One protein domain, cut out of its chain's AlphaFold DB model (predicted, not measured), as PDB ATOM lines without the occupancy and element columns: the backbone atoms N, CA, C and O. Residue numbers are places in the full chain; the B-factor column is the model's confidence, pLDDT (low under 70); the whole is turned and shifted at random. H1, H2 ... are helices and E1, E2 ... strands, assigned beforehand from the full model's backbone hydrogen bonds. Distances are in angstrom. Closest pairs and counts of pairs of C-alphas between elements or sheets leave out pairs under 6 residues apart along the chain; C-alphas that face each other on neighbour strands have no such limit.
ATOM      1  N   ASP A  97     -26.905  30.540  -3.281       46.81
ATOM      2  CA  ASP A  97     -28.105  30.490  -2.454       46.81
ATOM      3  C   ASP A  97     -28.505  29.037  -2.134       46.81
ATOM      4  O   ASP A  97     -28.614  28.176  -3.012       46.81
ATOM      5  N   GLU A  98     -28.698  28.781  -0.840       42.03
ATOM      6  CA  GLU A  98     -29.433  27.660  -0.230       42.03
ATOM      7  C   GLU A  98     -28.891  26.218  -0.385       42.03
ATOM      8  O   GLU A  98     -28.859  25.460   0.592       42.03
ATOM      9  N   LYS A  99     -28.388  25.810  -1.556       40.72
ATOM     10  CA  LYS A  99     -27.986  24.410  -1.813       40.72
ATOM     11  C   LYS A  99     -26.718  23.979  -1.071       40.72
ATOM     12  O   LYS A  99     -26.625  22.822  -0.669       40.72
ATOM     13  N   ASP A 100     -25.790  24.899  -0.802       45.38
ATOM     14  CA  ASP A 100     -24.538  24.599  -0.085       45.38
ATOM     15  C   ASP A 100     -24.671  24.598   1.448       45.38
ATOM     16  O   ASP A 100     -23.861  23.993   2.158       45.38
ATOM     17  N   ALA A 101     -25.711  25.245   1.981       46.47
ATOM     18  CA  ALA A 101     -26.078  25.131   3.391       46.47
ATOM     19  C   ALA A 101     -26.825  23.816   3.664       46.47
ATOM     20  O   ALA A 101     -26.685  23.237   4.742       46.47
ATOM     21  N   LEU A 102     -27.567  23.317   2.669       46.69
ATOM     22  CA  LEU A 102     -28.247  22.024   2.715       46.69
ATOM     23  C   LEU A 102     -27.300  20.849   2.402       46.69
ATOM     24  O   LEU A 102     -27.492  19.763   2.940       46.69
ATOM     25  N   SER A 103     -26.230  21.073   1.625       52.19
ATOM     26  CA  SER A 103     -25.219  20.057   1.275       52.19
ATOM     27  C   SER A 103     -24.314  19.619   2.438       52.19
ATOM     28  O   SER A 103     -23.564  18.653   2.304       52.19
ATOM     29  N   LYS A 104     -24.388  20.298   3.594       63.53
ATOM     30  CA  LYS A 104     -23.620  19.987   4.817       63.53
ATOM     31  C   LYS A 104     -24.468  19.514   5.998       63.53
ATOM     32  O   LYS A 104     -23.967  19.489   7.118       63.53
ATOM     33  N   ASN A 105     -25.729  19.170   5.765       77.38
ATOM     34  CA  ASN A 105     -26.565  18.526   6.769       77.38
ATOM     35  C   ASN A 105     -26.658  17.042   6.441       77.38
ATOM     36  O   ASN A 105     -26.697  16.659   5.271       77.38
ATOM     37  N   TRP A 106     -26.709  16.205   7.467       80.94
ATOM     38  CA  TRP A 106     -26.958  14.789   7.263       80.94
ATOM     39  C   TRP A 106     -28.408  14.475   7.533       80.94
ATOM     40  O   TRP A 106     -28.973  14.876   8.549       80.94
ATOM     41  N   LYS A 107     -28.996  13.743   6.595       86.94
ATOM     42  CA  LYS A 107     -30.344  13.221   6.692       86.94
ATOM     43  C   LYS A 107     -30.294  11.732   6.386       86.94
ATOM     44  O   LYS A 107     -29.763  11.325   5.357       86.94
ATOM     45  N   PHE A 108     -30.888  10.944   7.263       83.44
ATOM     46  CA  PHE A 108     -31.181   9.540   7.042       83.44
ATOM     47  C   PHE A 108     -32.650   9.301   7.377       83.44
ATOM     48  O   PHE A 108     -33.151   9.781   8.390       83.44
ATOM     49  N   GLU A 109     -33.347   8.579   6.514       86.56
ATOM     50  CA  GLU A 109     -34.759   8.255   6.675       86.56
ATOM     51  C   GLU A 109     -34.927   6.776   6.330       86.56
ATOM     52  O   GLU A 109     -34.799   6.379   5.176       86.56
ATOM     53  N   GLY A 110     -35.113   5.953   7.357       80.75
ATOM     54  CA  GLY A 110     -35.459   4.541   7.255       80.75
ATOM     55  C   GLY A 110     -36.886   4.301   7.741       80.75
ATOM     56  O   GLY A 110     -37.525   5.200   8.283       80.75
ATOM     57  N   ASN A 111     -37.378   3.069   7.592       79.06
ATOM     58  CA  ASN A 111     -38.795   2.737   7.802       79.06
ATOM     59  C   ASN A 111     -39.349   3.230   9.148       79.06
ATOM     60  O   ASN A 111     -40.406   3.850   9.189       79.06
ATOM     61  N   ASN A 112     -38.612   2.983  10.235       85.25
ATOM     62  CA  ASN A 112     -39.030   3.324  11.600       85.25
ATOM     63  C   ASN A 112     -38.036   4.253  12.315       85.25
ATOM     64  O   ASN A 112     -38.157   4.475  13.518       85.25
ATOM     65  N   VAL A 113     -37.012   4.739  11.612       84.69
ATOM     66  CA  VAL A 113     -35.923   5.524  12.204       84.69
ATOM     67  C   VAL A 113     -35.532   6.618  11.236       84.69
ATOM     68  O   VAL A 113     -35.171   6.337  10.098       84.69
ATOM     69  N   ALA A 114     -35.536   7.855  11.708       87.88
ATOM     70  CA  ALA A 114     -34.997   8.983  10.976       87.88
ATOM     71  C   ALA A 114     -33.914   9.665  11.811       87.88
ATOM     72  O   ALA A 114     -33.997   9.717  13.038       87.88
ATOM     73  N   LEU A 115     -32.900  10.189  11.137       87.62
ATOM     74  CA  LEU A 115     -31.820  10.949  11.736       87.62
ATOM     75  C   LEU A 115     -31.594  12.218  10.931       87.62
ATOM     76  O   LEU A 115     -31.528  12.203   9.704       87.62
ATOM     77  N   TYR A 116     -31.451  13.315  11.658       90.19
ATOM     78  CA  TYR A 116     -31.168  14.626  11.110       90.19
ATOM     79  C   TYR A 116     -30.052  15.241  11.938       90.19
ATOM     80  O   TYR A 116     -30.165  15.325  13.159       90.19
ATOM     81  N   ALA A 117     -28.986  15.672  11.278       87.19
ATOM     82  CA  ALA A 117     -27.885  16.369  11.914       87.19
ATOM     83  C   ALA A 117     -27.578  17.647  11.132       87.19
ATOM     84  O   ALA A 117     -27.448  17.640   9.904       87.19
ATOM     85  N   VAL A 118     -27.513  18.758  11.864       88.69
ATOM     86  CA  VAL A 118     -27.424  20.107  11.306       88.69
ATOM     87  C   VAL A 118     -26.156  20.767  11.817       88.69
ATOM     88  O   VAL A 118     -25.963  20.922  13.017       88.69
ATOM     89  N   LYS A 119     -25.310  21.225  10.894       86.88
ATOM     90  CA  LYS A 119     -24.011  21.838  11.214       86.88
ATOM     91  C   LYS A 119     -24.113  23.160  11.993       86.88
ATOM     92  O   LYS A 119     -23.193  23.551  12.717       86.88
ATOM     93  N   GLY A 120     -25.205  23.900  11.808       86.19
ATOM     94  CA  GLY A 120     -25.412  25.211  12.427       86.19
ATOM     95  C   GLY A 120     -24.336  26.241  12.046       86.19
ATOM     96  O   GLY A 120     -23.841  26.268  10.920       86.19
ATOM     97  N   ARG A 121     -23.955  27.108  12.997       84.44
ATOM     98  CA  ARG A 121     -22.984  28.211  12.788       84.44
ATOM     99  C   ARG A 121     -21.515  27.763  12.814       84.44
ATOM    100  O   ARG A 121     -20.623  28.605  12.709       84.44
ATOM    101  N   ARG A 122     -21.237  26.468  13.005       82.75
ATOM    102  CA  ARG A 122     -19.868  25.941  13.100       82.75
ATOM    103  C   ARG A 122     -19.194  25.923  11.730       82.75
ATOM    104  O   ARG A 122     -19.849  25.844  10.690       82.75
ATOM    105  N   SER A 123     -17.867  26.016  11.709       83.00
ATOM    106  CA  SER A 123     -17.075  26.010  10.471       83.00
ATOM    107  C   SER A 123     -17.083  24.638   9.788       83.00
ATOM    108  O   SER A 123     -17.186  24.587   8.557       83.00
ATOM    109  N   GLN A 124     -17.085  23.554  10.572       82.69
ATOM    110  CA  GLN A 124     -17.154  22.148  10.147       82.69
ATOM    111  C   GLN A 124     -18.218  21.371  10.942       82.69
ATOM    112  O   GLN A 124     -18.729  21.888  11.932       82.69
ATOM    113  N   MET A 125     -18.592  20.188  10.444       86.81
ATOM    114  CA  MET A 125     -19.499  19.246  11.110       86.81
ATOM    115  C   MET A 125     -18.660  18.099  11.682       86.81
ATOM    116  O   MET A 125     -18.145  17.270  10.930       86.81
ATOM    117  N   GLU A 126     -18.458  18.117  12.997       86.94
ATOM    118  CA  GLU A 126     -17.611  17.154  13.718       86.94
ATOM    119  C   GLU A 126     -18.423  15.966  14.252       86.94
ATOM    120  O   GLU A 126     -17.865  14.890  14.457       86.94
ATOM    121  N   ASP A 127     -19.742  16.128  14.390       88.00
ATOM    122  CA  ASP A 127     -20.688  15.078  14.749       88.00
ATOM    123  C   ASP A 127     -20.574  13.879  13.801       88.00
ATOM    124  O   ASP A 127     -20.261  14.035  12.620       88.00
ATOM    125  N   ARG A 128     -20.861  12.675  14.293       87.62
ATOM    126  CA  ARG A 128     -20.964  11.425  13.531       87.62
ATOM    127  C   ARG A 128     -22.158  10.614  14.021       87.62
ATOM    128  O   ARG A 128     -22.552  10.726  15.176       87.62
ATOM    129  N   TYR A 129     -22.739   9.777  13.165       89.94
ATOM    130  CA  TYR A 129     -23.830   8.887  13.565       89.94
ATOM    131  C   TYR A 129     -23.692   7.500  12.953       89.94
ATOM    132  O   TYR A 129     -23.077   7.323  11.903       89.94
ATOM    133  N   VAL A 130     -24.312   6.518  13.604       87.44
ATOM    134  CA  VAL A 130     -24.465   5.159  13.092       87.44
ATOM    135  C   VAL A 130     -25.870   4.662  13.400       87.44
ATOM    136  O   VAL A 130     -26.327   4.707  14.540       87.44
ATOM    137  N   VAL A 131     -26.537   4.160  12.364       86.94
ATOM    138  CA  VAL A 131     -27.841   3.505  12.443       86.94
ATOM    139  C   VAL A 131     -27.698   2.133  11.793       86.94
ATOM    140  O   VAL A 131     -27.430   2.041  10.597       86.94
ATOM    141  N   LYS A 132     -27.828   1.064  12.580       83.06
ATOM    142  CA  LYS A 132     -27.835  -0.324  12.102       83.06
ATOM    143  C   LYS A 132     -29.053  -1.031  12.672       83.06
ATOM    144  O   LYS A 132     -29.088  -1.345  13.858       83.06
ATOM    145  N   THR A 133     -30.050  -1.278  11.837       82.00
ATOM    146  CA  THR A 133     -31.238  -2.046  12.214       82.00
ATOM    147  C   THR A 133     -30.992  -3.530  11.976       82.00
ATOM    148  O   THR A 133     -30.375  -3.892  10.980       82.00
ATOM    149  N   ASN A 134     -31.471  -4.374  12.892       78.19
ATOM    150  CA  ASN A 134     -31.410  -5.838  12.794       78.19
ATOM    151  C   ASN A 134     -30.033  -6.390  12.366       78.19
ATOM    152  O   ASN A 134     -29.857  -6.945  11.282       78.19
ATOM    153  N   ILE A 135     -29.029  -6.229  13.225       76.88
ATOM    154  CA  ILE A 135     -27.674  -6.715  12.967       76.88
ATOM    155  C   ILE A 135     -27.707  -8.237  12.774       76.88
ATOM    156  O   ILE A 135     -27.932  -8.967  13.735       76.88
ATOM    157  N   MET A 136     -27.423  -8.705  11.555       70.50
ATOM    158  CA  MET A 136     -27.313 -10.130  11.192       70.50
ATOM    159  C   MET A 136     -28.498 -10.992  11.663       70.50
ATOM    160  O   MET A 136     -28.287 -12.066  12.221       70.50
ATOM    161  N   ASP A 137     -29.728 -10.492  11.521       71.56
ATOM    162  CA  ASP A 137     -30.959 -11.202  11.911       71.56
ATOM    163  C   ASP A 137     -31.044 -11.613  13.386       71.56
ATOM    164  O   ASP A 137     -31.864 -12.437  13.789       71.56
ATOM    165  N   THR A 138     -30.225 -10.992  14.236       72.19
ATOM    166  CA  THR A 138     -30.254 -11.226  15.682       72.19
ATOM    167  C   THR A 138     -31.440 -10.544  16.368       72.19
ATOM    168  O   THR A 138     -31.669 -10.773  17.555       72.19
ATOM    169  N   GLY A 139     -32.170  -9.677  15.654       80.69
ATOM    170  CA  GLY A 139     -33.198  -8.798  16.212       80.69
ATOM    171  C   GLY A 139     -32.634  -7.591  16.972       80.69
ATOM    172  O   GLY A 139     -33.400  -6.761  17.454       80.69
ATOM    173  N   ILE A 140     -31.306  -7.459  17.072       83.44
ATOM    174  CA  ILE A 140     -30.644  -6.370  17.798       83.44
ATOM    175  C   ILE A 140     -30.412  -5.202  16.844       83.44
ATOM    176  O   ILE A 140     -29.848  -5.369  15.764       83.44
ATOM    177  N   SER A 141     -30.818  -4.002  17.251       85.00
ATOM    178  CA  SER A 141     -30.530  -2.765  16.521       85.00
ATOM    179  C   SER A 141     -29.554  -1.905  17.314       85.00
ATOM    180  O   SER A 141     -29.567  -1.908  18.541       85.00
ATOM    181  N   LEU A 142     -28.690  -1.183  16.610       84.25
ATOM    182  CA  LEU A 142     -27.636  -0.367  17.189       84.25
ATOM    183  C   LEU A 142     -27.711   1.047  16.623       84.25
ATOM    184  O   LEU A 142     -27.605   1.261  15.412       84.25
ATOM    185  N   PHE A 143     -27.853   2.004  17.530       87.56
ATOM    186  CA  PHE A 143     -27.920   3.425  17.229       87.56
ATOM    187  C   PHE A 143     -26.857   4.142  18.054       87.56
ATOM    188  O   PHE A 143     -26.748   3.896  19.254       87.56
ATOM    189  N   ALA A 144     -26.074   5.006  17.415       85.38
ATOM    190  CA  ALA A 144     -25.051   5.798  18.084       85.38
ATOM    191  C   ALA A 144     -24.931   7.185  17.449       85.38
ATOM    192  O   ALA A 144     -25.037   7.332  16.228       85.38
ATOM    193  N   ILE A 145     -24.687   8.185  18.291       90.19
ATOM    194  CA  ILE A 145     -24.389   9.566  17.907       90.19
ATOM    195  C   ILE A 145     -23.108   9.952  18.644       90.19
ATOM    196  O   ILE A 145     -22.983   9.693  19.839       90.19
ATOM    197  N   PHE A 146     -22.162  10.549  17.931       87.88
ATOM    198  CA  PHE A 146     -20.866  10.965  18.449       87.88
ATOM    199  C   PHE A 146     -20.703  12.463  18.207       87.88
ATOM    200  O   PHE A 146     -20.779  12.893  17.062       87.88
ATOM    201  N   ASP A 147     -20.481  13.244  19.259       87.88
ATOM    202  CA  ASP A 147     -20.257  14.694  19.181       87.88
ATOM    203  C   ASP A 147     -18.751  14.990  19.180       87.88
ATOM    204  O   ASP A 147     -18.100  14.993  20.227       87.88
ATOM    205  N   GLY A 148     -18.166  15.160  17.994       86.12
ATOM    206  CA  GLY A 148     -16.743  15.461  17.874       86.12
ATOM    207  C   GLY A 148     -16.398  16.827  18.474       86.12
ATOM    208  O   GLY A 148     -17.073  17.821  18.213       86.12
ATOM    209  N   HIS A 149     -15.319  16.883  19.260       81.62
ATOM    210  CA  HIS A 149     -14.799  18.131  19.809       81.62
ATOM    211  C   HIS A 149     -13.304  18.275  19.541       81.62
ATOM    212  O   HIS A 149     -12.508  17.389  19.855       81.62
ATOM    213  N   GLY A 150     -12.919  19.428  18.996       79.69
ATOM    214  CA  GLY A 150     -11.526  19.730  18.675       79.69
ATOM    215  C   GLY A 150     -11.058  19.103  17.362       79.69
ATOM    216  O   GLY A 150      -9.882  19.227  17.035       79.69
ATOM    217  N   GLY A 151     -11.960  18.475  16.603       82.69
ATOM    218  CA  GLY A 151     -11.671  17.769  15.361       82.69
ATOM    219  C   GLY A 151     -12.594  16.569  15.142       82.69
ATOM    220  O   GLY A 151     -13.210  16.046  16.066       82.69
ATOM    221  N   GLU A 152     -12.664  16.095  13.898       83.06
ATOM    222  CA  GLU A 152     -13.528  14.966  13.514       83.06
ATOM    223  C   GLU A 152     -12.929  13.582  13.817       83.06
ATOM    224  O   GLU A 152     -13.636  12.579  13.767       83.06
ATOM    225  N   PHE A 153     -11.636  13.515  14.149       84.88
ATOM    226  CA  PHE A 153     -10.887  12.264  14.282       84.88
ATOM    227  C   PHE A 153     -11.482  11.302  15.315       84.88
ATOM    228  O   PHE A 153     -11.684  10.131  15.009       84.88
ATOM    229  N   ALA A 154     -11.803  11.781  16.521       85.56
ATOM    230  CA  ALA A 154     -12.340  10.927  17.582       85.56
ATOM    231  C   ALA A 154     -13.727  10.365  17.224       85.56
ATOM    232  O   ALA A 154     -13.991   9.177  17.421       85.56
ATOM    233  N   ALA A 155     -14.593  11.206  16.653       87.38
ATOM    234  CA  ALA A 155     -15.922  10.796  16.222       87.38
ATOM    235  C   ALA A 155     -15.846   9.789  15.058       87.38
ATOM    236  O   ALA A 155     -16.544   8.778  15.071       87.38
ATOM    237  N   GLU A 156     -14.955  10.014  14.087       87.00
ATOM    238  CA  GLU A 156     -14.716   9.103  12.958       87.00
ATOM    239  C   GLU A 156     -14.084   7.775  13.403       87.00
ATOM    240  O   GLU A 156     -14.416   6.697  12.909       87.00
ATOM    241  N   TYR A 157     -13.179   7.817  14.377       87.25
ATOM    242  CA  TYR A 157     -12.597   6.612  14.951       87.25
ATOM    243  C   TYR A 157     -13.671   5.759  15.636       87.25
ATOM    244  O   TYR A 157     -13.722   4.543  15.436       87.25
ATOM    245  N   ALA A 158     -14.576   6.392  16.387       87.31
ATOM    246  CA  ALA A 158     -15.678   5.703  17.042       87.31
ATOM    247  C   ALA A 158     -16.638   5.053  16.026       87.31
ATOM    248  O   ALA A 158     -16.996   3.882  16.171       87.31
ATOM    249  N   THR A 159     -17.009   5.745  14.945       85.25
ATOM    250  CA  THR A 159     -17.905   5.161  13.926       85.25
ATOM    251  C   THR A 159     -17.307   3.952  13.224       85.25
ATOM    252  O   THR A 159     -18.029   3.010  12.897       85.25
ATOM    253  N   THR A 160     -15.999   3.966  12.987       84.62
ATOM    254  CA  THR A 160     -15.313   2.942  12.200       84.62
ATOM    255  C   THR A 160     -14.856   1.764  13.053       84.62
ATOM    256  O   THR A 160     -15.129   0.615  12.700       84.62
ATOM    257  N   HIS A 161     -14.202   2.022  14.186       87.88
ATOM    258  CA  HIS A 161     -13.554   0.993  14.999       87.88
ATOM    259  C   HIS A 161     -14.484   0.486  16.102       87.88
ATOM    260  O   HIS A 161     -14.830  -0.697  16.105       87.88
ATOM    261  N   LEU A 162     -14.974   1.379  16.972       87.38
ATOM    262  CA  LEU A 162     -15.855   1.011  18.090       87.38
ATOM    263  C   LEU A 162     -17.117   0.288  17.590       87.38
ATOM    264  O   LEU A 162     -17.457  -0.789  18.079       87.38
ATOM    265  N   MET A 163     -17.776   0.805  16.550       86.06
ATOM    266  CA  MET A 163     -19.002   0.174  16.032       86.06
ATOM    267  C   MET A 163     -18.759  -1.156  15.320       86.06
ATOM    268  O   MET A 163     -19.643  -2.017  15.300       86.06
ATOM    269  N   THR A 164     -17.586  -1.345  14.714       87.06
ATOM    270  CA  THR A 164     -17.224  -2.624  14.094       87.06
ATOM    271  C   THR A 164     -16.944  -3.673  15.162       87.06
ATOM    272  O   THR A 164     -17.455  -4.791  15.061       87.06
ATOM    273  N   ASN A 165     -16.216  -3.302  16.212       89.00
ATOM    274  CA  ASN A 165     -15.912  -4.197  17.320       89.00
ATOM    275  C   ASN A 165     -17.172  -4.591  18.100       89.00
ATOM    276  O   ASN A 165     -17.388  -5.778  18.337       89.00
ATOM    277  N   LEU A 166     -18.048  -3.626  18.409       87.75
ATOM    278  CA  LEU A 166     -19.340  -3.890  19.048       87.75
ATOM    279  C   LEU A 166     -20.176  -4.879  18.241       87.75
ATOM    280  O   LEU A 166     -20.682  -5.855  18.790       87.75
ATOM    281  N   ARG A 167     -20.277  -4.671  16.923       85.19
ATOM    282  CA  ARG A 167     -20.999  -5.590  16.035       85.19
ATOM    283  C   ARG A 167     -20.421  -7.005  16.109       85.19
ATOM    284  O   ARG A 167     -21.180  -7.957  16.236       85.19
ATOM    285  N   ASN A 168     -19.097  -7.142  16.037       87.75
ATOM    286  CA  ASN A 168     -18.434  -8.445  16.074       87.75
ATOM    287  C   ASN A 168     -18.661  -9.156  17.419       87.75
ATOM    288  O   ASN A 168     -19.014 -10.332  17.425       87.75
ATOM    289  N   LYS A 169     -18.547  -8.434  18.542       87.50
ATOM    290  CA  LYS A 169     -18.793  -8.984  19.883       87.50
ATOM    291  C   LYS A 169     -20.247  -9.391  20.097       87.50
ATOM    292  O   LYS A 169     -20.503 -10.448  20.661       87.50
ATOM    293  N   ILE A 170     -21.210  -8.587  19.643       87.00
ATOM    294  CA  ILE A 170     -22.639  -8.926  19.747       87.00
ATOM    295  C   ILE A 170     -22.932 -10.227  18.996       87.00
ATOM    296  O   ILE A 170     -23.606 -11.105  19.531       87.00
ATOM    297  N   VAL A 171     -22.390 -10.367  17.785       86.62
ATOM    298  CA  VAL A 171     -22.520 -11.584  16.976       86.62
ATOM    299  C   VAL A 171     -21.920 -12.782  17.704       86.62
ATOM    300  O   VAL A 171     -22.590 -13.798  17.848       86.62
ATOM    301  N   GLU A 172     -20.691 -12.659  18.202       88.12
ATOM    302  CA  GLU A 172     -20.000 -13.729  18.926       88.12
ATOM    303  C   GLU A 172     -20.797 -14.184  20.158       88.12
ATOM    304  O   GLU A 172     -21.108 -15.365  20.319       88.12
ATOM    305  N   VAL A 173     -21.228 -13.241  20.998       87.06
ATOM    306  CA  VAL A 173     -22.011 -13.541  22.204       87.06
ATOM    307  C   VAL A 173     -23.359 -14.178  21.856       87.06
ATOM    308  O   VAL A 173     -23.810 -15.089  22.553       87.06
ATOM    309  N   LYS A 174     -23.994 -13.749  20.760       86.19
ATOM    310  CA  LYS A 174     -25.252 -14.330  20.286       86.19
ATOM    311  C   LYS A 174     -25.066 -15.757  19.769       86.19
ATOM    312  O   LYS A 174     -25.840 -16.627  20.158       86.19
ATOM    313  N   THR A 175     -24.008 -16.029  19.002       86.81
ATOM    314  CA  THR A 175     -23.693 -17.396  18.553       86.81
ATOM    315  C   THR A 175     -23.472 -18.350  19.730       86.81
ATOM    316  O   THR A 175     -24.030 -19.443  19.747       86.81
ATOM    317  N   LEU A 176     -22.776 -17.902  20.782       86.25
ATOM    318  CA  LEU A 176     -22.566 -18.696  21.997       86.25
ATOM    319  C   LEU A 176     -23.863 -18.950  22.779       86.25
ATOM    320  O   LEU A 176     -24.019 -19.996  23.416       86.25
ATOM    321  N   LEU A 177     -24.807 -18.005  22.756       84.94
ATOM    322  CA  LEU A 177     -26.136 -18.219  23.330       84.94
ATOM    323  C   LEU A 177     -26.932 -19.261  22.557       84.94
ATOM    324  O   LEU A 177     -27.557 -20.126  23.174       84.94
ATOM    325  N   ASP A 178     -26.903 -19.192  21.233       83.25
ATOM    326  CA  ASP A 178     -27.629 -20.127  20.379       83.25
ATOM    327  C   ASP A 178     -27.040 -21.551  20.515       83.25
ATOM    328  O   ASP A 178     -27.786 -22.520  20.649       83.25
ATOM    329  N   GLU A 179     -25.716 -21.695  20.665       82.62
ATOM    330  CA  GLU A 179     -25.061 -22.975  20.994       82.62
ATOM    331  C   GLU A 179     -25.450 -23.509  22.389       82.62
ATOM    332  O   GLU A 179     -25.744 -24.696  22.572       82.62
ATOM    333  N   LYS A 180     -25.499 -22.637  23.403       74.12
ATOM    334  CA  LYS A 180     -25.854 -23.014  24.784       74.12
ATOM    335  C   LYS A 180     -27.339 -23.349  24.955       74.12
ATOM    336  O   LYS A 180     -27.711 -24.102  25.858       74.12
ATOM    337  N   THR A 181     -28.199 -22.775  24.121       68.25
ATOM    338  CA  THR A 181     -29.636 -23.075  24.094       68.25
ATOM    339  C   THR A 181     -29.940 -24.295  23.218       68.25
ATOM    340  O   THR A 181     -30.779 -25.105  23.608       68.25
ATOM    341  N   GLY A 182     -29.190 -24.516  22.132       57.31
ATOM    342  CA  GLY A 182     -29.261 -25.722  21.298       57.31
ATOM    343  C   GLY A 182     -28.793 -27.003  22.005       57.31
ATOM    344  O   GLY A 182     -29.428 -28.048  21.888       57.31
ATOM    345  N   VAL A 253      -6.402  -7.702  28.036       55.28
ATOM    346  CA  VAL A 253      -7.236  -8.525  28.904       55.28
ATOM    347  C   VAL A 253      -8.141  -9.297  27.953       55.28
ATOM    348  O   VAL A 253      -9.066  -8.730  27.381       55.28
ATOM    349  N   ILE A 254      -7.847 -10.578  27.732       59.16
ATOM    350  CA  ILE A 254      -8.702 -11.467  26.944       59.16
ATOM    351  C   ILE A 254     -10.007 -11.625  27.729       59.16
ATOM    352  O   ILE A 254     -10.126 -12.476  28.614       59.16
ATOM    353  N   ILE A 255     -10.979 -10.749  27.467       70.31
ATOM    354  CA  ILE A 255     -12.282 -10.820  28.121       70.31
ATOM    355  C   ILE A 255     -13.022 -12.001  27.508       70.31
ATOM    356  O   ILE A 255     -13.377 -11.983  26.333       70.31
ATOM    357  N   ASN A 256     -13.257 -13.031  28.319       75.75
ATOM    358  CA  ASN A 256     -14.016 -14.197  27.893       75.75
ATOM    359  C   ASN A 256     -15.444 -13.767  27.475       75.75
ATOM    360  O   ASN A 256     -16.162 -13.205  28.315       75.75
ATOM    361  N   PRO A 257     -15.886 -14.054  26.234       74.38
ATOM    362  CA  PRO A 257     -17.217 -13.698  25.733       74.38
ATOM    363  C   PRO A 257     -18.372 -14.248  26.585       74.38
ATOM    364  O   PRO A 257     -19.425 -13.624  26.704       74.38
ATOM    365  N   LEU A 258     -18.161 -15.379  27.268       75.56
ATOM    366  CA  LEU A 258     -19.134 -15.964  28.200       75.56
ATOM    367  C   LEU A 258     -19.426 -15.061  29.405       75.56
ATOM    368  O   LEU A 258     -20.472 -15.197  30.036       75.56
ATOM    369  N   SER A 259     -18.521 -14.136  29.737       83.19
ATOM    370  CA  SER A 259     -18.674 -13.224  30.875       83.19
ATOM    371  C   SER A 259     -19.731 -12.137  30.660       83.19
ATOM    372  O   SER A 259     -20.066 -11.426  31.613       83.19
ATOM    373  N   TYR A 260     -20.240 -12.002  29.431       85.62
ATOM    374  CA  TYR A 260     -21.357 -11.125  29.092       85.62
ATOM    375  C   TYR A 260     -22.706 -11.838  29.189       85.62
ATOM    376  O   TYR A 260     -23.733 -11.185  29.073       85.62
ATOM    377  N   LEU A 261     -22.744 -13.152  29.414       84.75
ATOM    378  CA  LEU A 261     -24.000 -13.885  29.538       84.75
ATOM    379  C   LEU A 261     -24.493 -13.875  30.981       84.75
ATOM    380  O   LEU A 261     -23.775 -14.270  31.903       84.75
ATOM    381  N   LEU A 262     -25.742 -13.461  31.178       83.69
ATOM    382  CA  LEU A 262     -26.415 -13.599  32.462       83.69
ATOM    383  C   LEU A 262     -26.845 -15.056  32.682       83.69
ATOM    384  O   LEU A 262     -26.915 -15.885  31.769       83.69
ATOM    385  N   ARG A 263     -27.143 -15.387  33.944       75.00
ATOM    386  CA  ARG A 263     -27.597 -16.731  34.342       75.00
ATOM    387  C   ARG A 263     -28.945 -17.116  33.722       75.00
ATOM    388  O   ARG A 263     -29.221 -18.306  33.600       75.00
ATOM    389  N   ASP A 264     -29.744 -16.134  33.325       76.56
ATOM    390  CA  ASP A 264     -31.050 -16.288  32.677       76.56
ATOM    391  C   ASP A 264     -30.965 -16.549  31.158       76.56
ATOM    392  O   ASP A 264     -31.981 -16.850  30.539       76.56
ATOM    393  N   GLY A 265     -29.768 -16.499  30.558       75.75
ATOM    394  CA  GLY A 265     -29.587 -16.652  29.112       75.75
ATOM    395  C   GLY A 265     -29.762 -15.357  28.313       75.75
ATOM    396  O   GLY A 265     -29.822 -15.418  27.087       75.75
ATOM    397  N   SER A 266     -29.818 -14.201  28.976       82.38
ATOM    398  CA  SER A 266     -29.775 -12.883  28.337       82.38
ATOM    399  C   SER A 266     -28.340 -12.337  28.229       82.38
ATOM    400  O   SER A 266     -27.414 -12.811  28.898       82.38
ATOM    401  N   ILE A 267     -28.138 -11.345  27.355       85.62
ATOM    402  CA  ILE A 267     -26.849 -10.662  27.161       85.62
ATOM    403  C   ILE A 267     -26.774  -9.433  28.076       85.62
ATOM    404  O   ILE A 267     -27.656  -8.578  28.055       85.62
ATOM    405  N   ASN A 268     -25.680  -9.296  28.828       89.12
ATOM    406  CA  ASN A 268     -25.342  -8.095  29.585       89.12
ATOM    407  C   ASN A 268     -24.754  -7.044  28.648       89.12
ATOM    408  O   ASN A 268     -23.535  -6.870  28.547       89.12
ATOM    409  N   PHE A 269     -25.636  -6.339  27.955       86.19
ATOM    410  CA  PHE A 269     -25.217  -5.307  27.027       86.19
ATOM    411  C   PHE A 269     -24.499  -4.143  27.709       86.19
ATOM    412  O   PHE A 269     -23.536  -3.630  27.153       86.19
ATOM    413  N   SER A 270     -24.902  -3.757  28.922       86.94
ATOM    414  CA  SER A 270     -24.256  -2.663  29.656       86.94
ATOM    415  C   SER A 270     -22.775  -2.947  29.887       86.94
ATOM    416  O   SER A 270     -21.932  -2.106  29.591       86.94
ATOM    417  N   LYS A 271     -22.449  -4.158  30.351       88.56
ATOM    418  CA  LYS A 271     -21.061  -4.569  30.559       88.56
ATOM    419  C   LYS A 271     -20.291  -4.648  29.237       88.56
ATOM    420  O   LYS A 271     -19.185  -4.130  29.156       88.56
ATOM    421  N   LEU A 272     -20.889  -5.245  28.202       89.00
ATOM    422  CA  LEU A 272     -20.274  -5.355  26.874       89.00
ATOM    423  C   LEU A 272     -19.935  -3.983  26.280       89.00
ATOM    424  O   LEU A 272     -18.839  -3.798  25.758       89.00
ATOM    425  N   LEU A 273     -20.861  -3.027  26.379       88.31
ATOM    426  CA  LEU A 273     -20.663  -1.662  25.902       88.31
ATOM    427  C   LEU A 273     -19.532  -0.963  26.653       88.31
ATOM    428  O   LEU A 273     -18.661  -0.384  26.016       88.31
ATOM    429  N   ILE A 274     -19.535  -1.020  27.987       88.44
ATOM    430  CA  ILE A 274     -18.514  -0.361  28.813       88.44
ATOM    431  C   ILE A 274     -17.128  -0.925  28.498       88.44
ATOM    432  O   ILE A 274     -16.202  -0.159  28.243       88.44
ATOM    433  N   ASP A 275     -16.994  -2.251  28.463       88.25
ATOM    434  CA  ASP A 275     -15.713  -2.907  28.204       88.25
ATOM    435  C   ASP A 275     -15.178  -2.552  26.807       88.25
ATOM    436  O   ASP A 275     -13.983  -2.301  26.641       88.25
ATOM    437  N   GLU A 276     -16.053  -2.485  25.800       88.62
ATOM    438  CA  GLU A 276     -15.653  -2.117  24.442       88.62
ATOM    439  C   GLU A 276     -15.320  -0.629  24.299       88.62
ATOM    440  O   GLU A 276     -14.347  -0.282  23.636       88.62
ATOM    441  N   VAL A 277     -16.069   0.259  24.950       88.12
ATOM    442  CA  VAL A 277     -15.779   1.699  24.941       88.12
ATOM    443  C   VAL A 277     -14.445   1.984  25.619       88.12
ATOM    444  O   VAL A 277     -13.641   2.737  25.079       88.12
ATOM    445  N   LEU A 278     -14.168   1.345  26.759       87.81
ATOM    446  CA  LEU A 278     -12.885   1.479  27.451       87.81
ATOM    447  C   LEU A 278     -11.717   0.929  26.623       87.81
ATOM    448  O   LEU A 278     -10.619   1.486  26.666       87.81
ATOM    449  N   ALA A 279     -11.931  -0.155  25.873       87.56
ATOM    450  CA  ALA A 279     -10.928  -0.681  24.951       87.56
ATOM    451  C   ALA A 279     -10.680   0.287  23.781       87.56
ATOM    452  O   ALA A 279      -9.531   0.620  23.488       87.56
ATOM    453  N   ALA A 280     -11.748   0.793  23.159       86.94
ATOM    454  CA  ALA A 280     -11.666   1.758  22.069       86.94
ATOM    455  C   ALA A 280     -11.015   3.081  22.501       86.94
ATOM    456  O   ALA A 280     -10.289   3.670  21.709       86.94
ATOM    457  N   ASP A 281     -11.217   3.525  23.745       84.94
ATOM    458  CA  ASP A 281     -10.601   4.739  24.295       84.94
ATOM    459  C   ASP A 281      -9.079   4.636  24.379       84.94
ATOM    460  O   ASP A 281      -8.356   5.515  23.908       84.94
ATOM    461  N   LYS A 282      -8.573   3.501  24.870       85.75
ATOM    462  CA  LYS A 282      -7.129   3.232  24.895       85.75
ATOM    463  C   LYS A 282      -6.537   3.231  23.488       85.75
ATOM    464  O   LYS A 282      -5.523   3.887  23.249       85.75
ATOM    465  N   LEU A 283      -7.193   2.542  22.554       87.31
ATOM    466  CA  LEU A 283      -6.736   2.457  21.167       87.31
ATOM    467  C   LEU A 283      -6.842   3.800  20.432       87.31
ATOM    468  O   LEU A 283      -5.991   4.103  19.598       87.31
ATOM    469  N   LEU A 284      -7.839   4.628  20.754       85.00
ATOM    470  CA  LEU A 284      -7.977   5.977  20.211       85.00
ATOM    471  C   LEU A 284      -6.792   6.852  20.626       85.00
ATOM    472  O   LEU A 284      -6.216   7.536  19.783       85.00
ATOM    473  N   ILE A 285      -6.410   6.814  21.906       82.44
ATOM    474  CA  ILE A 285      -5.261   7.570  22.422       82.44
ATOM    475  C   ILE A 285      -3.967   7.108  21.739       82.44
ATOM    476  O   ILE A 285      -3.132   7.927  21.360       82.44
ATOM    477  N   GLU A 286      -3.784   5.800  21.552       83.69
ATOM    478  CA  GLU A 286      -2.627   5.257  20.829       83.69
ATOM    479  C   GLU A 286      -2.615   5.682  19.356       83.69
ATOM    480  O   GLU A 286      -1.584   6.129  18.849       83.69
ATOM    481  N   ALA A 287      -3.765   5.629  18.682       80.75
ATOM    482  CA  ALA A 287      -3.905   6.078  17.303       80.75
ATOM    483  C   ALA A 287      -3.620   7.582  17.163       80.75
ATOM    484  O   ALA A 287      -2.900   7.980  16.249       80.75
ATOM    485  N   ALA A 288      -4.110   8.407  18.093       78.69
ATOM    486  CA  ALA A 288      -3.876   9.850  18.112       78.69
ATOM    487  C   ALA A 288      -2.395  10.213  18.305       78.69
ATOM    488  O   ALA A 288      -1.898  11.174  17.714       78.69
ATOM    489  N   LYS A 289      -1.661   9.433  19.110       79.69
ATOM    490  CA  LYS A 289      -0.207   9.591  19.267       79.69
ATOM    491  C   LYS A 289       0.541   9.320  17.964       79.69
ATOM    492  O   LYS A 289       1.490  10.034  17.660       79.69
ATOM    493  N   LEU A 290       0.114   8.320  17.190       79.44
ATOM    494  CA  LEU A 290       0.751   7.953  15.920       79.44
ATOM    495  C   LEU A 290       0.451   8.949  14.795       79.44
ATOM    496  O   LEU A 290       1.320   9.224  13.969       79.44
ATOM    497  N   THR A 291      -0.763   9.496  14.757       70.75
ATOM    498  CA  THR A 291      -1.178  10.469  13.737       70.75
ATOM    499  C   THR A 291      -0.754  11.905  14.056       70.75
ATOM    500  O   THR A 291      -0.989  12.791  13.236       70.75
ATOM    501  N   TYR A 292      -0.112  12.141  15.211       66.38
ATOM    502  CA  TYR A 292       0.210  13.472  15.746       66.38
ATOM    503  C   TYR A 292      -1.007  14.413  15.798       66.38
ATOM    504  O   TYR A 292      -0.865  15.634  15.713       66.38
ATOM    505  N   ASP A 293      -2.214  13.858  15.939       63.94
ATOM    506  CA  ASP A 293      -3.423  14.663  16.036       63.94
ATOM    507  C   ASP A 293      -3.556  15.228  17.458       63.94
ATOM    508  O   ASP A 293      -3.582  14.503  18.457       63.94
ATOM    509  N   ILE A 294      -3.610  16.556  17.559       56.06
ATOM    510  CA  ILE A 294      -3.727  17.278  18.830       56.06
ATOM    511  C   ILE A 294      -5.132  17.073  19.422       56.06
ATOM    512  O   ILE A 294      -5.272  16.988  20.643       56.06
ATOM    513  N   ALA A 295      -6.156  16.918  18.575       54.47
ATOM    514  CA  ALA A 295      -7.543  16.713  18.991       54.47
ATOM    515  C   ALA A 295      -7.705  15.415  19.793       54.47
ATOM    516  O   ALA A 295      -8.280  15.397  20.882       54.47
ATOM    517  N   GLY A 296      -7.112  14.336  19.278       51.41
ATOM    518  CA  GLY A 296      -7.130  13.021  19.909       51.41
ATOM    519  C   GLY A 296      -6.178  12.876  21.098       51.41
ATOM    520  O   GLY A 296      -6.318  11.914  21.838       51.41
ATOM    521  N   ASN A 297      -5.230  13.795  21.315       49.00
ATOM    522  CA  ASN A 297      -4.303  13.738  22.456       49.00
ATOM    523  C   ASN A 297      -4.748  14.592  23.655       49.00
ATOM    524  O   ASN A 297      -4.358  14.289  24.780       49.00
ATOM    525  N   LEU A 298      -5.535  15.655  23.434       46.75
ATOM    526  CA  LEU A 298      -5.929  16.596  24.493       46.75
ATOM    527  C   LEU A 298      -7.376  16.408  24.991       46.75
ATOM    528  O   LEU A 298      -7.668  16.778  26.125       46.75
ATOM    529  N   PHE A 299      -8.273  15.835  24.173       49.12
ATOM    530  CA  PHE A 299      -9.720  15.775  24.458       49.12
ATOM    531  C   PHE A 299     -10.351  14.372  24.374       49.12
ATOM    532  O   PHE A 299     -11.563  14.234  24.544       49.12
ATOM    533  N   SER A 300      -9.569  13.316  24.133       48.09
ATOM    534  CA  SER A 300     -10.081  11.946  24.013       48.09
ATOM    535  C   SER A 300     -10.367  11.335  25.384       48.09
ATOM    536  O   SER A 300      -9.551  10.660  26.000       48.09
ATOM    537  N   ASN A 301     -11.566  11.589  25.888       47.31
ATOM    538  CA  ASN A 301     -12.168  10.691  26.853       47.31
ATOM    539  C   ASN A 301     -13.500  10.262  26.254       47.31
ATOM    540  O   ASN A 301     -14.486  11.001  26.335       47.31
ATOM    541  N   LEU A 302     -13.521   9.089  25.613       53.31
ATOM    542  CA  LEU A 302     -14.733   8.506  25.031       53.31
ATOM    543  C   LEU A 302     -15.843   8.329  26.075       53.31
ATOM    544  O   LEU A 302     -17.013   8.346  25.703       53.31
ATOM    545  N   ASN A 303     -15.524   8.278  27.377       46.78
ATOM    546  CA  ASN A 303     -16.550   8.330  28.425       46.78
ATOM    547  C   ASN A 303     -17.355   9.638  28.402       46.78
ATOM    548  O   ASN A 303     -18.539   9.617  28.720       46.78
ATOM    549  N   THR A 304     -16.759  10.762  27.998       45.50
ATOM    550  CA  THR A 304     -17.458  12.056  27.875       45.50
ATOM    551  C   THR A 304     -18.371  12.079  26.646       45.50
ATOM    552  O   THR A 304     -19.457  12.648  26.702       45.50
ATOM    553  N   LEU A 305     -17.976  11.391  25.568       47.50
ATOM    554  CA  LEU A 305     -18.790  11.182  24.363       47.50
ATOM    555  C   LEU A 305     -19.991  10.254  24.617       47.50
ATOM    556  O   LEU A 305     -21.016  10.375  23.951       47.50
ATOM    557  N   LEU A 306     -19.881   9.330  25.578       44.75
ATOM    558  CA  LEU A 306     -20.876   8.277  25.791       44.75
ATOM    559  C   LEU A 306     -22.029   8.642  26.734       44.75
ATOM    560  O   LEU A 306     -22.987   7.875  26.826       44.75
ATOM    561  N   TYR A 307     -21.976   9.788  27.423       35.41
ATOM    562  CA  TYR A 307     -22.941  10.140  28.477       35.41
ATOM    563  C   TYR A 307     -24.389  10.352  27.994       35.41
ATOM    564  O   TYR A 307     -25.251  10.688  28.810       35.41
ATOM    565  N   HIS A 308     -24.694  10.164  26.704       39.34
ATOM    566  CA  HIS A 308     -26.030  10.462  26.192       39.34
ATOM    567  C   HIS A 308     -26.706   9.469  25.240       39.34
ATOM    568  O   HIS A 308     -27.927   9.546  25.138       39.34
ATOM    569  N   PHE A 309     -26.036   8.521  24.572       42.50
ATOM    570  CA  PHE A 309     -26.716   7.832  23.456       42.50
ATOM    571  C   PHE A 309     -26.250   6.407  23.149       42.50
ATOM    572  O   PHE A 309     -25.802   6.125  22.042       42.50
ATOM    573  N   ILE A 310     -26.459   5.466  24.075       39.03
ATOM    574  CA  ILE A 310     -26.674   4.067  23.671       39.03
ATOM    575  C   ILE A 310     -27.879   3.512  24.434       39.03
ATOM    576  O   ILE A 310     -27.788   3.159  25.607       39.03
ATOM    577  N   LYS A 311     -29.024   3.456  23.750       30.05
ATOM    578  CA  LYS A 311     -30.196   2.692  24.181       30.05
ATOM    579  C   LYS A 311     -30.232   1.434  23.316       30.05
ATOM    580  O   LYS A 311     -30.393   1.548  22.103       30.05
ATOM    581  N   ILE A 312     -29.985   0.285  23.940       35.50
ATOM    582  CA  ILE A 312     -30.193  -1.040  23.339       35.50
ATOM    583  C   ILE A 312     -31.633  -1.456  23.601       35.50
ATOM    584  O   ILE A 312     -32.115  -1.175  24.724       35.50
TER     585      ILE A 312
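AT A GLANCE: This is residues 97 to 182 and 253 to 312 of the 312 residues of the protein "PPM-type phosphatase domain-containing protein" of Cinara cedri (UniProt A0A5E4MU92). Two long helices, H2 and H4, pack side by side in opposite directions, and the strand hairpin E3 E4 packs on the first half of H2; beyond E3, on the side away from the helices, comes a second strand hairpin, E1 E2, with H1 toward the far end. The short helices H5 and H6 fold back along H4 after its last turn, and H3 sits by the later part of H2. The 146 printed residues have six named helices and four named strands in the order H1 E1 E2 E3 E4 H2 H3 H4 H5 H6, with two antiparallel sheets of two strands, E1 - E2 and E3 - E4; the class is mixed, helices and strands. The whole is only just compact, close to loose, with a radius of gyration of the C-alphas of 17.4 A, and spans 61 by 40 by 21 A, only just flat.

IN THESE COORDINATES: H1 is residues 99 to 102, beginning at C-alpha 99 (-27.986, 24.410, -1.813). E1 is residues 106 to 109 and E2 residues 114 to 117. E3, residues 128 to 132, is 13.7 A long, and E4, residues 142 to 146, is 13.3 A. H2, residues 153 to 182, is 42.8 A long and ends at C-alpha 182 (-29.261, -25.722, 21.298). H3 is residues 257 to 260. H4, residues 269 to 291, is 31.7 A long. H5 is residues 294 to 298, and H6 is residues 302 to 305, ending at C-alpha 305 (-18.790, 11.182, 24.363).

HOW THE PARTS SIT: H4 is the hub, touching four helices. It touches H2, closest at the C-alphas of Leu 162 and Ala 280, 5.8 A, at a steep tilt of 36 degrees, only just more than shallow, opposite ways. H4 touches H5 at Ala 288 and Gly 296, C-alphas 4.9 A apart, and H6 at Asp 281 and Leu 302, 5.6 A. It only just touches H3, with 3 pairs of C-alphas within 8 A, the closest Tyr 260 and Leu 272, 6.3 A. The closest C-alphas of E4 and H2 are those of Phe 146 and Ala 155, 5.4 A. In the hairpin E3 and E4, N 130 and O 144 are 2.8 A apart; in the hairpin E1 and E2, N 108 and O 115 are 2.8 A apart, both within hydrogen-bond range. E2 and E3 are near each other, with 7 pairs of C-alphas within 10 A. E1 and H2 are apart. Every O i to N i+4 pair is within range in H4 and H5, and 24 of 26 in H2; H1, H3 and H6 are too short for such a pair.

THE WHOLE: The two C-alphas farthest apart, those of Asp 97 and Gly 182, are 61.0 A apart. Residues 183 to 252 are not printed, and C-alphas 182 and 253 are 29.0 A apart across this cut. Of the links that are printed whole, no link is long. The mean pLDDT of the printed part is 76.2; residues 97 to 104, 181 to 182, 253 to 254 and 292 to 312 are under 70.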